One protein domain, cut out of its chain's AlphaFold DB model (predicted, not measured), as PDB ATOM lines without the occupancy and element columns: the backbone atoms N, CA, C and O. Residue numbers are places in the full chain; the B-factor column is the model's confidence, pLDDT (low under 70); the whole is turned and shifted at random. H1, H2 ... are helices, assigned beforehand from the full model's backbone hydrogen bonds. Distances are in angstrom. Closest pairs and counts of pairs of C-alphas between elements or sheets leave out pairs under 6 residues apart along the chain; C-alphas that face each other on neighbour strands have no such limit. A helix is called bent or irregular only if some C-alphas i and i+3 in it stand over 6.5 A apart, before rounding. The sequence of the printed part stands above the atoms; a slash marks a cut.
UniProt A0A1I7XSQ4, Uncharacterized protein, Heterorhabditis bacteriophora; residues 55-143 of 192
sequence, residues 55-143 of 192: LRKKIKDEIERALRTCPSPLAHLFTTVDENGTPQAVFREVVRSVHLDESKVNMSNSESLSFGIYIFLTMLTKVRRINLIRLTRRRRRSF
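This is residues 55 to 143 of the 192 residues of an uncharacterized protein of Heterorhabditis bacteriophora (UniProt A0A1I7XSQ4). One long straight helix, H3, makes the long axis of a loose model; the short helix H2 runs alongside its first half without packing firmly on it, and H1 points across H3's direction, clear of both. The ends stick out, residues 55 to 62 of H1 at one and residues 128 to 143 at the other, while the link from H1 to H2 folds back on itself in a small hairpin of loop, residues 80 to 81 beside 87 to 88. The printed part has 89 residues with three named helices, in the order H1, H2, H3, and no named strand; its class is all helix. It is loose, with a radius of gyration of the C-alphas of 15.8 A, and elongated, spanning 55 by 30 by 27 A.

Begin with H3, residues 112 to 138: find C-alpha 112 at (267.999, 267.052, 392.805), and from there the helix runs 38.2 A to C-alpha 138 at (263.074, 235.222, 372.325). Go back along the residue numbers to H2, residues 91 to 98, which measures 10.8 A from first to last C-alpha. Then look at the first printed residue, Leu 55, with its C-alpha at (282.243, 249.582, 379.417); here H1, residues 55 to 68, begins, and it is 20.0 A long. None of these helices is bent.

Start from H3 and look at Met 123. Its C-alpha is 7.8 A from that of Val 98, the closest C-alphas of H3 and H2, and the two helices are close but not clearly touching. They run the same way at a shallow tilt of 34 degrees, only just short of steep, and their centres are 15.5 A apart. H1 is apart from H3, and it is apart from H2 as well. Between H1 and H2, look at residues 80 to 81, which pair antiparallel with residues 87 to 88. In the backbones of H1, H2 and H3, each O i to N i+4 pair is within hydrogen-bond range.

Look for the two C-alphas farthest apart at Ser 108 and Phe 143, 56.5 A from each other. Without the stretches that stand free, residues 55 to 62 and 128 to 143, the body has 65 residues, spans 31 by 28 by 17 A and has a radius of gyration of 12.6 A. The printed part has no cut. Both links are long: 22 residues, 69 to 90, join H1 to H2, and 13 residues, 99 to 111, join H2 to H3. In the B-factor column you will find a mean pLDDT of the printed part of 73.6, with 25 residues under 70, among them residues 102 to 113 and 134 to 141.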
ATOM      1  N   LEU A  55     283.458 250.283 379.845       75.75
ATOM      2  CA  LEU A  55     282.243 249.582 379.417       75.75
ATOM      3  C   LEU A  55     280.972 250.294 379.902       75.75
ATOM      4  O   LEU A  55     280.009 250.399 379.156       75.75
ATOM      5  N   ARG A  56     280.980 250.826 381.131       76.06
ATOM      6  CA  ARG A  56     279.869 251.614 381.685       76.06
ATOM      7  C   ARG A  56     279.618 252.884 380.876       76.06
ATOM      8  O   ARG A  56     278.461 253.181 380.610       76.06
ATOM      9  N   LYS A  57     280.686 253.586 380.470       80.81
ATOM     10  CA  LYS A  57     280.585 254.766 379.604       80.81
ATOM     11  C   LYS A  57     279.977 254.397 378.248       80.81
ATOM     12  O   LYS A  57     278.945 254.942 377.898       80.81
ATOM     13  N   LYS A  58     280.517 253.371 377.575       77.62
ATOM     14  CA  LYS A  58     279.967 252.876 376.298       77.62
ATOM     15  C   LYS A  58     278.483 252.515 376.398       77.62
ATOM     16  O   LYS A  58     277.703 252.925 375.556       77.62
ATOM     17  N   ILE A  59     278.084 251.790 377.447       71.12
ATOM     18  CA  ILE A  59     276.677 251.420 377.664       71.12
ATOM     19  C   ILE A  59     275.798 252.660 377.885       71.12
ATOM     20  O   ILE A  59     274.691 252.701 377.358       71.12
ATOM     21  N   LYS A  60     276.265 253.653 378.654       86.94
ATOM     22  CA  LYS A  60     275.541 254.916 378.863       86.94
ATOM     23  C   LYS A  60     275.318 255.635 377.528       86.94
ATOM     24  O   LYS A  60     274.173 255.918 377.195       86.94
ATOM     25  N   ASP A  61     276.386 255.836 376.761       80.19
ATOM     26  CA  ASP A  61     276.350 256.554 375.482       80.19
ATOM     27  C   ASP A  61     275.440 255.835 374.459       80.19
ATOM     28  O   ASP A  61     274.685 256.469 373.721       80.19
ATOM     29  N   GLU A  62     275.461 254.496 374.441       76.94
ATOM     30  CA  GLU A  62     274.606 253.667 373.580       76.94
ATOM     31  C   GLU A  62     273.120 253.783 373.956       76.94
ATOM     32  O   GLU A  62     272.261 253.878 373.080       76.94
ATOM     33  N   ILE A  63     272.807 253.799 375.258       73.25
ATOM     34  CA  ILE A  63     271.437 253.983 375.751       73.25
ATOM     35  C   ILE A  63     270.940 255.384 375.402       73.25
ATOM     36  O   ILE A  63     269.839 255.509 374.876       73.25
ATOM     37  N   GLU A  64     271.737 256.426 375.642       80.31
ATOM     38  CA  GLU A  64     271.376 257.803 375.284       80.31
ATOM     39  C   GLU A  64     271.103 257.930 373.783       80.31
ATOM     40  O   GLU A  64     270.077 258.478 373.380       80.31
ATOM     41  N   ARG A  65     271.961 257.339 372.944       78.56
ATOM     42  CA  ARG A  65     271.754 257.300 371.493       78.56
ATOM     43  C   ARG A  65     270.462 256.579 371.120       78.56
ATOM     44  O   ARG A  65     269.700 257.105 370.313       78.56
ATOM     45  N   ALA A  66     270.200 255.414 371.714       68.69
ATOM     46  CA  ALA A  66     269.004 254.618 371.451       68.69
ATOM     47  C   ALA A  66     267.714 255.311 371.912       68.69
ATOM     48  O   ALA A  66     266.678 255.132 371.284       68.69
ATOM     49  N   LEU A  67     267.764 256.105 372.986       75.69
ATOM     50  CA  LEU A  67     266.623 256.900 373.444       75.69
ATOM     51  C   LEU A  67     266.318 258.078 372.507       75.69
ATOM     52  O   LEU A  67     265.155 258.468 372.412       75.69
ATOM     53  N   ARG A  68     267.331 258.589 371.797       75.62
ATOM     54  CA  ARG A  68     267.217 259.682 370.816       75.62
ATOM     55  C   ARG A  68     266.803 259.221 369.414       75.62
ATOM     56  O   ARG A  68     266.281 260.018 368.649       75.62
ATOM     57  N   THR A  69     267.040 257.960 369.044       73.25
ATOM     58  CA  THR A  69     266.739 257.452 367.689       73.25
ATOM     59  C   THR A  69     265.326 256.873 367.593       73.25
ATOM     60  O   THR A  69     264.883 256.139 368.474       73.25
ATOM     61  N   CYS A  70     264.611 257.139 366.494       61.78
ATOM     62  CA  CYS A  70     263.361 256.438 366.179       61.78
ATOM     63  C   CYS A  70     263.633 254.943 365.912       61.78
ATOM     64  O   CYS A  70     264.583 254.629 365.191       61.78
ATOM     65  N   PRO A  71     262.828 254.001 366.450       66.00
ATOM     66  CA  PRO A  71     261.531 254.176 367.112       66.00
ATOM     67  C   PRO A  71     261.630 254.123 368.651       66.00
ATOM     68  O   PRO A  71     261.107 253.209 369.296       66.00
ATOM     69  N   SER A  72     262.335 255.071 369.267       75.56
ATOM     70  CA  SER A  72     262.298 255.246 370.718       75.56
ATOM     71  C   SER A  72     260.956 255.841 371.154       75.56
ATOM     72  O   SER A  72     260.506 256.826 370.567       75.56
ATOM     73  N   PRO A  73     260.334 255.314 372.223       71.38
ATOM     74  CA  PRO A  73     259.104 255.877 372.774       71.38
ATOM     75  C   PRO A  73     259.285 257.300 373.318       71.38
ATOM     76  O   PRO A  73     258.291 257.976 373.531       71.38
ATOM     77  N   LEU A  74     260.523 257.764 373.529       75.50
ATOM     78  CA  LEU A  74     260.824 259.116 374.013       75.50
ATOM     79  C   LEU A  74     261.321 260.052 372.906       75.50
ATOM     80  O   LEU A  74     261.552 261.220 373.185       75.50
ATOM     81  N   ALA A  75     261.482 259.574 371.666       78.94
ATOM     82  CA  ALA A  75     262.045 260.378 370.576       78.94
ATOM     83  C   ALA A  75     261.248 261.670 370.322       78.94
ATOM     84  O   ALA A  75     261.837 262.704 370.043       78.94
ATOM     85  N   HIS A  76     259.923 261.620 370.487       81.12
ATOM     86  CA  HIS A  76     259.028 262.762 370.290       81.12
ATOM     87  C   HIS A  76     259.230 263.906 371.297       81.12
ATOM     88  O   HIS A  76     258.768 265.007 371.039       81.12
ATOM     89  N   LEU A  77     259.905 263.658 372.426       82.19
ATOM     90  CA  LEU A  77     260.202 264.677 373.441       82.19
ATOM     91  C   LEU A  77     261.449 265.496 373.094       82.19
ATOM     92  O   LEU A  77     261.681 266.553 373.665       82.19
ATOM     93  N   PHE A  78     262.275 264.992 372.180       82.12
ATOM     94  CA  PHE A  78     263.540 265.600 371.792       82.12
ATOM     95  C   PHE A  78     263.364 266.435 370.517       82.12
ATOM     96  O   PHE A  78     263.900 266.094 369.464       82.12
ATOM     97  N   THR A  79     262.561 267.498 370.599       81.38
ATOM     98  CA  THR A  79     262.234 268.383 369.462       81.38
ATOM     99  C   THR A  79     263.235 269.521 369.274       81.38
ATOM    100  O   THR A  79     263.374 270.037 368.168       81.38
ATOM    101  N   THR A  80     263.942 269.900 370.341       84.50
ATOM    102  CA  THR A  80     264.907 271.009 370.343       84.50
ATOM    103  C   THR A  80     266.340 270.497 370.277       84.50
ATOM    104  O   THR A  80     266.606 269.342 370.610       84.50
ATOM    105  N   VAL A  81     267.269 271.339 369.830       87.56
ATOM    106  CA  VAL A  81     268.686 270.993 369.688       87.56
ATOM    107  C   VAL A  81     269.533 272.143 370.234       87.56
ATOM    108  O   VAL A  81     269.279 273.294 369.894       87.56
ATOM    109  N   ASP A  82     270.522 271.829 371.069       89.25
ATOM    110  CA  ASP A  82     271.490 272.805 371.587       89.25
ATOM    111  C   ASP A  82     272.474 273.289 370.515       89.25
ATOM    112  O   ASP A  82     272.644 272.650 369.476       89.25
ATOM    113  N   GLU A  83     273.242 274.333 370.837       91.25
ATOM    114  CA  GLU A  83     274.368 274.854 370.038       91.25
ATOM    115  C   GLU A  83     275.364 273.760 369.601       91.25
ATOM    116  O   GLU A  83     275.943 273.816 368.520       91.25
ATOM    117  N   ASN A  84     275.508 272.705 370.409       86.75
ATOM    118  CA  ASN A  84     276.367 271.553 370.125       86.75
ATOM    119  C   ASN A  84     275.697 270.464 369.263       86.75
ATOM    120  O   ASN A  84     276.198 269.339 369.192       86.75
ATOM    121  N   GLY A  85     274.521 270.719 368.687       82.81
ATOM    122  CA  GLY A  85     273.770 269.716 367.928       82.81
ATOM    123  C   GLY A  85     273.163 268.607 368.801       82.81
ATOM    124  O   GLY A  85     272.791 267.547 368.294       82.81
ATOM    125  N   THR A  86     273.095 268.802 370.124       81.19
ATOM    126  CA  THR A  86     272.585 267.782 371.047       81.19
ATOM    127  C   THR A  86     271.075 267.927 371.212       81.19
ATOM    128  O   THR A  86     270.630 268.988 371.638       81.19
ATOM    129  N   PRO A  87     270.277 266.885 370.916       81.25
ATOM    130  CA  PRO A  87     268.835 266.955 371.090       81.25
ATOM    131  C   PRO A  87     268.473 267.101 372.573       81.25
ATOM    132  O   PRO A  87     268.901 266.291 373.406       81.25
ATOM    133  N   GLN A  88     267.664 268.113 372.867       84.69
ATOM    134  CA  GLN A  88     267.164 268.475 374.184       84.69
ATOM    135  C   GLN A  88     265.660 268.252 374.292       84.69
ATOM    136  O   GLN A  88     264.910 268.371 373.320       84.69
ATOM    137  N   ALA A  89     265.239 267.935 375.511       85.81
ATOM    138  CA  ALA A  89     263.844 267.773 375.888       85.81
ATOM    139  C   ALA A  89     263.564 268.614 377.131       85.81
ATOM    140  O   ALA A  89     264.393 268.676 378.047       85.81
ATOM    141  N   VAL A  90     262.382 269.223 377.196       85.06
ATOM    142  CA  VAL A  90     261.972 269.985 378.375       85.06
ATOM    143  C   VAL A  90     261.830 269.022 379.551       85.06
ATOM    144  O   VAL A  90     261.099 268.033 379.493       85.06
ATOM    145  N   PHE A  91     262.522 269.313 380.653       79.12
ATOM    146  CA  PHE A  91     262.599 268.412 381.803       79.12
ATOM    147  C   PHE A  91     261.223 267.979 382.336       79.12
ATOM    148  O   PHE A  91     261.014 266.799 382.621       79.12
ATOM    149  N   ARG A  92     260.254 268.904 382.396       79.38
ATOM    150  CA  ARG A  92     258.875 268.600 382.817       79.38
ATOM    151  C   ARG A  92     258.189 267.581 381.907       79.38
ATOM    152  O   ARG A  92     257.514 266.680 382.395       79.38
ATOM    153  N   GLU A  93     258.394 267.676 380.597       82.06
ATOM    154  CA  GLU A  93     257.809 266.737 379.635       82.06
ATOM    155  C   GLU A  93     258.414 265.338 379.782       82.06
ATOM    156  O   GLU A  93     257.695 264.335 379.733       82.06
ATOM    157  N   VAL A  94     259.719 265.256 380.062       80.50
ATOM    158  CA  VAL A  94     260.392 263.987 380.367       80.50
ATOM    159  C   VAL A  94     259.801 263.366 381.629       80.50
ATOM    160  O   VAL A  94     259.392 262.209 381.592       80.50
ATOM    161  N   VAL A  95     259.678 264.121 382.723       78.31
ATOM    162  CA  VAL A  95     259.068 263.641 383.979       78.31
ATOM    163  C   VAL A  95     257.654 263.099 383.731       78.31
ATOM    164  O   VAL A  95     257.347 261.969 384.129       78.31
ATOM    165  N   ARG A  96     256.828 263.851 382.994       80.94
ATOM    166  CA  ARG A  96     255.451 263.471 382.652       80.94
ATOM    167  C   ARG A  96     255.385 262.193 381.822       80.94
ATOM    168  O   ARG A  96     254.637 261.279 382.156       80.94
ATOM    169  N   SER A  97     256.221 262.071 380.791       77.75
ATOM    170  CA  SER A  97     256.283 260.871 379.942       77.75
ATOM    171  C   SER A  97     256.690 259.611 380.720       77.75
ATOM    172  O   SER A  97     256.245 258.494 380.432       77.75
ATOM    173  N   VAL A  98     257.498 259.778 381.769       76.25
ATOM    174  CA  VAL A  98     257.978 258.683 382.623       76.25
ATOM    175  C   VAL A  98     256.965 258.331 383.714       76.25
ATOM    176  O   VAL A  98     257.123 257.287 384.354       76.25
ATOM    177  N   HIS A  99     255.877 259.104 383.824       75.88
ATOM    178  CA  HIS A  99     254.833 258.983 384.840       75.88
ATOM    179  C   HIS A  99     255.405 259.144 386.251       75.88
ATOM    180  O   HIS A  99     255.204 258.300 387.123       75.88
ATOM    181  N   LEU A 100     256.203 260.194 386.440       72.88
ATOM    182  CA  LEU A 100     256.730 260.584 387.742       72.88
ATOM    183  C   LEU A 100     255.917 261.757 388.294       72.88
ATOM    184  O   LEU A 100     255.524 262.641 387.536       72.88
ATOM    185  N   ASP A 101     255.685 261.767 389.608       75.19
ATOM    186  CA  ASP A 101     254.929 262.833 390.270       75.19
ATOM    187  C   ASP A 101     255.696 264.161 390.196       75.19
ATOM    188  O   ASP A 101     256.739 264.310 390.838       75.19
ATOM    189  N   GLU A 102     255.161 265.136 389.453       69.69
ATOM    190  CA  GLU A 102     255.752 266.476 389.297       69.69
ATOM    191  C   GLU A 102     255.933 267.192 390.656       69.69
ATOM    192  O   GLU A 102     256.876 267.958 390.841       69.69
ATOM    193  N   SER A 103     255.095 266.882 391.650       68.56
ATOM    194  CA  SER A 103     255.171 267.442 393.008       68.56
ATOM    195  C   SER A 103     256.437 267.050 393.779       68.56
ATOM    196  O   SER A 103     256.869 267.794 394.655       68.56
ATOM    197  N   LYS A 104     257.076 265.924 393.434       65.19
ATOM    198  CA  LYS A 104     258.340 265.468 394.046       65.19
ATOM    199  C   LYS A 104     259.582 266.079 393.387       65.19
ATOM    200  O   LYS A 104     260.696 265.811 393.821       65.19
ATOM    201  N   VAL A 105     259.394 266.863 392.325       60.31
ATOM    202  CA  VAL A 105     260.467 267.397 391.476       60.31
ATOM    203  C   VAL A 105     260.942 268.780 391.936       60.31
ATOM    204  O   VAL A 105     262.093 269.129 391.699       60.31
ATOM    205  N   ASN A 106     260.096 269.552 392.630       61.94
ATOM    206  CA  ASN A 106     260.399 270.909 393.119       61.94
ATOM    207  C   ASN A 106     261.315 270.923 394.360       61.94
ATOM    208  O   ASN A 106     261.141 271.732 395.268       61.94
ATOM    209  N   MET A 107     262.263 269.996 394.421       55.72
ATOM    210  CA  MET A 107     263.157 269.822 395.554       55.72
ATOM    211  C   MET A 107     264.466 270.594 395.366       55.72
ATOM    212  O   MET A 107     264.920 270.832 394.245       55.72
ATOM    213  N   SER A 108     265.043 271.030 396.484       53.81
ATOM    214  CA  SER A 108     266.229 271.893 396.531       53.81
ATOM    215  C   SER A 108     267.462 271.232 395.887       53.81
ATOM    216  O   SER A 108     267.524 270.012 395.721       53.81
ATOM    217  N   ASN A 109     268.472 272.025 395.502       58.34
ATOM    218  CA  ASN A 109     269.632 271.564 394.715       58.34
ATOM    219  C   ASN A 109     270.350 270.317 395.285       58.34
ATOM    220  O   ASN A 109     270.907 269.537 394.512       58.34
ATOM    221  N   SER A 110     270.314 270.079 396.599       57.41
ATOM    222  CA  SER A 110     270.891 268.893 397.254       57.41
ATOM    223  C   SER A 110     270.071 267.606 397.053       57.41
ATOM    224  O   SER A 110     270.636 266.513 397.004       57.41
ATOM    225  N   GLU A 111     268.757 267.716 396.868       60.00
ATOM    226  CA  GLU A 111     267.821 266.606 396.634       60.00
ATOM    227  C   GLU A 111     267.658 266.292 395.136       60.00
ATOM    228  O   GLU A 111     267.293 265.180 394.752       60.00
ATOM    229  N   SER A 112     268.024 267.235 394.263       62.88
ATOM    230  CA  SER A 112     267.999 267.052 392.805       62.88
ATOM    231  C   SER A 112     268.841 265.856 392.332       62.88
ATOM    232  O   SER A 112     268.467 265.135 391.402       62.88
ATOM    233  N   LEU A 113     269.964 265.590 393.009       65.94
ATOM    234  CA  LEU A 113     270.910 264.535 392.647       65.94
ATOM    235  C   LEU A 113     270.385 263.150 393.051       65.94
ATOM    236  O   LEU A 113     270.519 262.190 392.289       65.94
ATOM    237  N   SER A 114     269.722 263.047 394.208       70.56
ATOM    238  CA  SER A 114     269.060 261.810 394.645       70.56
ATOM    239  C   SER A 114     267.834 261.506 393.777       70.56
ATOM    240  O   SER A 114     267.627 260.354 393.379       70.56
ATOM    241  N   PHE A 115     267.090 262.540 393.378       68.88
ATOM    242  CA  PHE A 115     265.952 262.419 392.478       68.88
ATOM    243  C   PHE A 115     266.377 262.021 391.056       68.88
ATOM    244  O   PHE A 115     265.828 261.079 390.488       68.88
ATOM    245  N   GLY A 116     267.431 262.630 390.505       70.94
ATOM    246  CA  GLY A 116     267.999 262.227 389.213       70.94
ATOM    247  C   GLY A 116     268.450 260.760 389.191       70.94
ATOM    248  O   GLY A 116     268.189 260.033 388.227       70.94
ATOM    249  N   ILE A 117     269.053 260.277 390.286       76.12
ATOM    250  CA  ILE A 117     269.398 258.856 390.459       76.12
ATOM    251  C   ILE A 117     268.130 257.986 390.494       76.12
ATOM    252  O   ILE A 117     268.110 256.918 389.875       76.12
ATOM    253  N   TYR A 118     267.062 258.433 391.159       76.94
ATOM    254  CA  TYR A 118     265.776 257.731 391.208       76.94
ATOM    255  C   TYR A 118     265.119 257.603 389.820       76.94
ATOM    256  O   TYR A 118     264.713 256.500 389.429       76.94
ATOM    257  N   ILE A 119     265.096 258.678 389.021       74.69
ATOM    258  CA  ILE A 119     264.619 258.637 387.622       74.69
ATOM    259  C   ILE A 119     265.451 257.647 386.802       74.69
ATOM    260  O   ILE A 119     264.920 256.802 386.080       74.69
ATOM    261  N   PHE A 120     266.776 257.697 386.933       75.44
ATOM    262  CA  PHE A 120     267.653 256.799 386.189       75.44
ATOM    263  C   PHE A 120     267.428 255.323 386.560       75.44
ATOM    264  O   PHE A 120     267.371 254.454 385.684       75.44
ATOM    265  N   LEU A 121     267.245 255.019 387.849       76.38
ATOM    266  CA  LEU A 121     266.960 253.664 388.326       76.38
ATOM    267  C   LEU A 121     265.598 253.152 387.842       76.38
ATOM    268  O   LEU A 121     265.509 252.001 387.410       76.38
ATOM    269  N   THR A 122     264.558 253.988 387.857       76.62
ATOM    270  CA  THR A 122     263.217 253.621 387.362       76.62
ATOM    271  C   THR A 122     263.200 253.406 385.846       76.62
ATOM    272  O   THR A 122     262.602 252.445 385.355       76.62
ATOM    273  N   MET A 123     263.935 254.214 385.083       76.31
ATOM    274  CA  MET A 123     264.136 253.980 383.649       76.31
ATOM    275  C   MET A 123     264.881 252.669 383.387       76.31
ATOM    276  O   MET A 123     264.467 251.866 382.546       76.31
ATOM    277  N   LEU A 124     265.943 252.389 384.148       76.81
ATOM    278  CA  LEU A 124     266.694 251.140 384.029       76.81
ATOM    279  C   LEU A 124     265.846 249.903 384.338       76.81
ATOM    280  O   LEU A 124     265.995 248.885 383.657       76.81
ATOM    281  N   THR A 125     264.966 249.949 385.340       78.50
ATOM    282  CA  THR A 125     264.077 248.818 385.653       78.50
ATOM    283  C   THR A 125     263.036 248.609 384.557       78.50
ATOM    284  O   THR A 125     262.835 247.463 384.145       78.50
ATOM    285  N   LYS A 126     262.456 249.681 383.993       75.38
ATOM    286  CA  LYS A 126     261.554 249.603 382.827       75.38
ATOM    287  C   LYS A 126     262.260 249.000 381.605       75.38
ATOM    288  O   LYS A 126     261.755 248.040 381.022       75.38
ATOM    289  N   VAL A 127     263.469 249.461 381.272       75.19
ATOM    290  CA  VAL A 127     264.276 248.911 380.162       75.19
ATOM    291  C   VAL A 127     264.642 247.447 380.407       75.19
ATOM    292  O   VAL A 127     264.525 246.621 379.501       75.19
ATOM    293  N   ARG A 128     265.041 247.080 381.631       73.94
ATOM    294  CA  ARG A 128     265.309 245.678 381.995       73.94
ATOM    295  C   ARG A 128     264.067 244.810 381.871       73.94
ATOM    296  O   ARG A 128     264.188 243.700 381.368       73.94
ATOM    297  N   ARG A 129     262.892 245.302 382.270       76.75
ATOM    298  CA  ARG A 129     261.616 244.588 382.128       76.75
ATOM    299  C   ARG A 129     261.256 244.388 380.657       76.75
ATOM    300  O   ARG A 129     260.932 243.273 380.270       76.75
ATOM    301  N   ILE A 130     261.400 245.416 379.821       74.50
ATOM    302  CA  ILE A 130     261.200 245.312 378.366       74.50
ATOM    303  C   ILE A 130     262.188 244.316 377.756       74.50
ATOM    304  O   ILE A 130     261.797 243.471 376.954       74.50
ATOM    305  N   ASN A 131     263.459 244.370 378.149       68.38
ATOM    306  CA  ASN A 131     264.470 243.433 377.674       68.38
ATOM    307  C   ASN A 131     264.209 242.013 378.161       68.38
ATOM    308  O   ASN A 131     264.392 241.089 377.379       68.38
ATOM    309  N   LEU A 132     263.731 241.829 379.393       76.38
ATOM    310  CA  LEU A 132     263.313 240.537 379.920       76.38
ATOM    311  C   LEU A 132     262.117 240.002 379.134       76.38
ATOM    312  O   LEU A 132     262.179 238.866 378.697       76.38
ATOM    313  N   ILE A 133     261.100 240.824 378.858       70.00
ATOM    314  CA  ILE A 133     259.948 240.465 378.014       70.00
ATOM    315  C   ILE A 133     260.397 240.126 376.586       70.00
ATOM    316  O   ILE A 133     259.920 239.169 375.986       70.00
ATOM    317  N   ARG A 134     261.345 240.874 376.014       64.06
ATOM    318  CA  ARG A 134     261.936 240.564 374.702       64.06
ATOM    319  C   ARG A 134     262.775 239.287 374.746       64.06
ATOM    320  O   ARG A 134     262.770 238.543 373.774       64.06
ATOM    321  N   LEU A 135     263.487 239.024 375.839       60.78
ATOM    322  CA  LEU A 135     264.286 237.817 376.063       60.78
ATOM    323  C   LEU A 135     263.407 236.591 376.290       60.78
ATOM    324  O   LEU A 135     263.735 235.538 375.758       60.78
ATOM    325  N   THR A 136     262.293 236.718 377.010       58.75
ATOM    326  CA  THR A 136     261.298 235.654 377.182       58.75
ATOM    327  C   THR A 136     260.529 235.429 375.888       58.75
ATOM    328  O   THR A 136     260.428 234.293 375.463       58.75
ATOM    329  N   ARG A 137     260.147 236.473 375.142       58.00
ATOM    330  CA  ARG A 137     259.640 236.320 373.759       58.00
ATOM    331  C   ARG A 137     260.678 235.715 372.800       58.00
ATOM    332  O   ARG A 137     260.313 235.075 371.821       58.00
ATOM    333  N   ARG A 138     261.981 235.900 373.054       56.31
ATOM    334  CA  ARG A 138     263.074 235.222 372.325       56.31
ATOM    335  C   ARG A 138     263.362 233.812 372.857       56.31
ATOM    336  O   ARG A 138     263.996 233.038 372.143       56.31
ATOM    337  N   ARG A 139     262.916 233.454 374.065       58.00
ATOM    338  CA  ARG A 139     263.084 232.123 374.660       58.00
ATOM    339  C   ARG A 139     261.770 231.353 374.583       58.00
ATOM    340  O   ARG A 139     260.890 231.523 375.412       58.00
ATOM    341  N   ARG A 140     261.772 230.417 373.627       57.25
ATOM    342  CA  ARG A 140     260.720 229.471 373.222       57.25
ATOM    343  C   ARG A 140     259.798 230.000 372.128       57.25
ATOM    344  O   ARG A 140     258.589 230.048 372.285       57.25
ATOM    345  N   ARG A 141     260.392 230.266 370.960       62.09
ATOM    346  CA  ARG A 141     259.684 229.900 369.727       62.09
ATOM    347  C   ARG A 141     259.442 228.401 369.789       62.09
ATOM    348  O   ARG A 141     260.391 227.658 370.063       62.09
ATOM    349  N   SER A 142     258.201 227.978 369.590       71.06
ATOM    350  CA  SER A 142     257.893 226.557 369.462       71.06
ATOM    351  C   SER A 142     258.766 225.946 368.356       71.06
ATOM    352  O   SER A 142     259.208 226.642 367.433       71.06
ATOM    353  N   PHE A 143     259.062 224.646 368.443       72.56
ATOM    354  CA  PHE A 143     259.815 223.945 367.396       72.56
ATOM    355  C   PHE A 143     259.223 224.230 366.001       72.56
ATOM    356  O   PHE A 143     259.964 224.528 365.064       72.56
TER     357      PHE A 143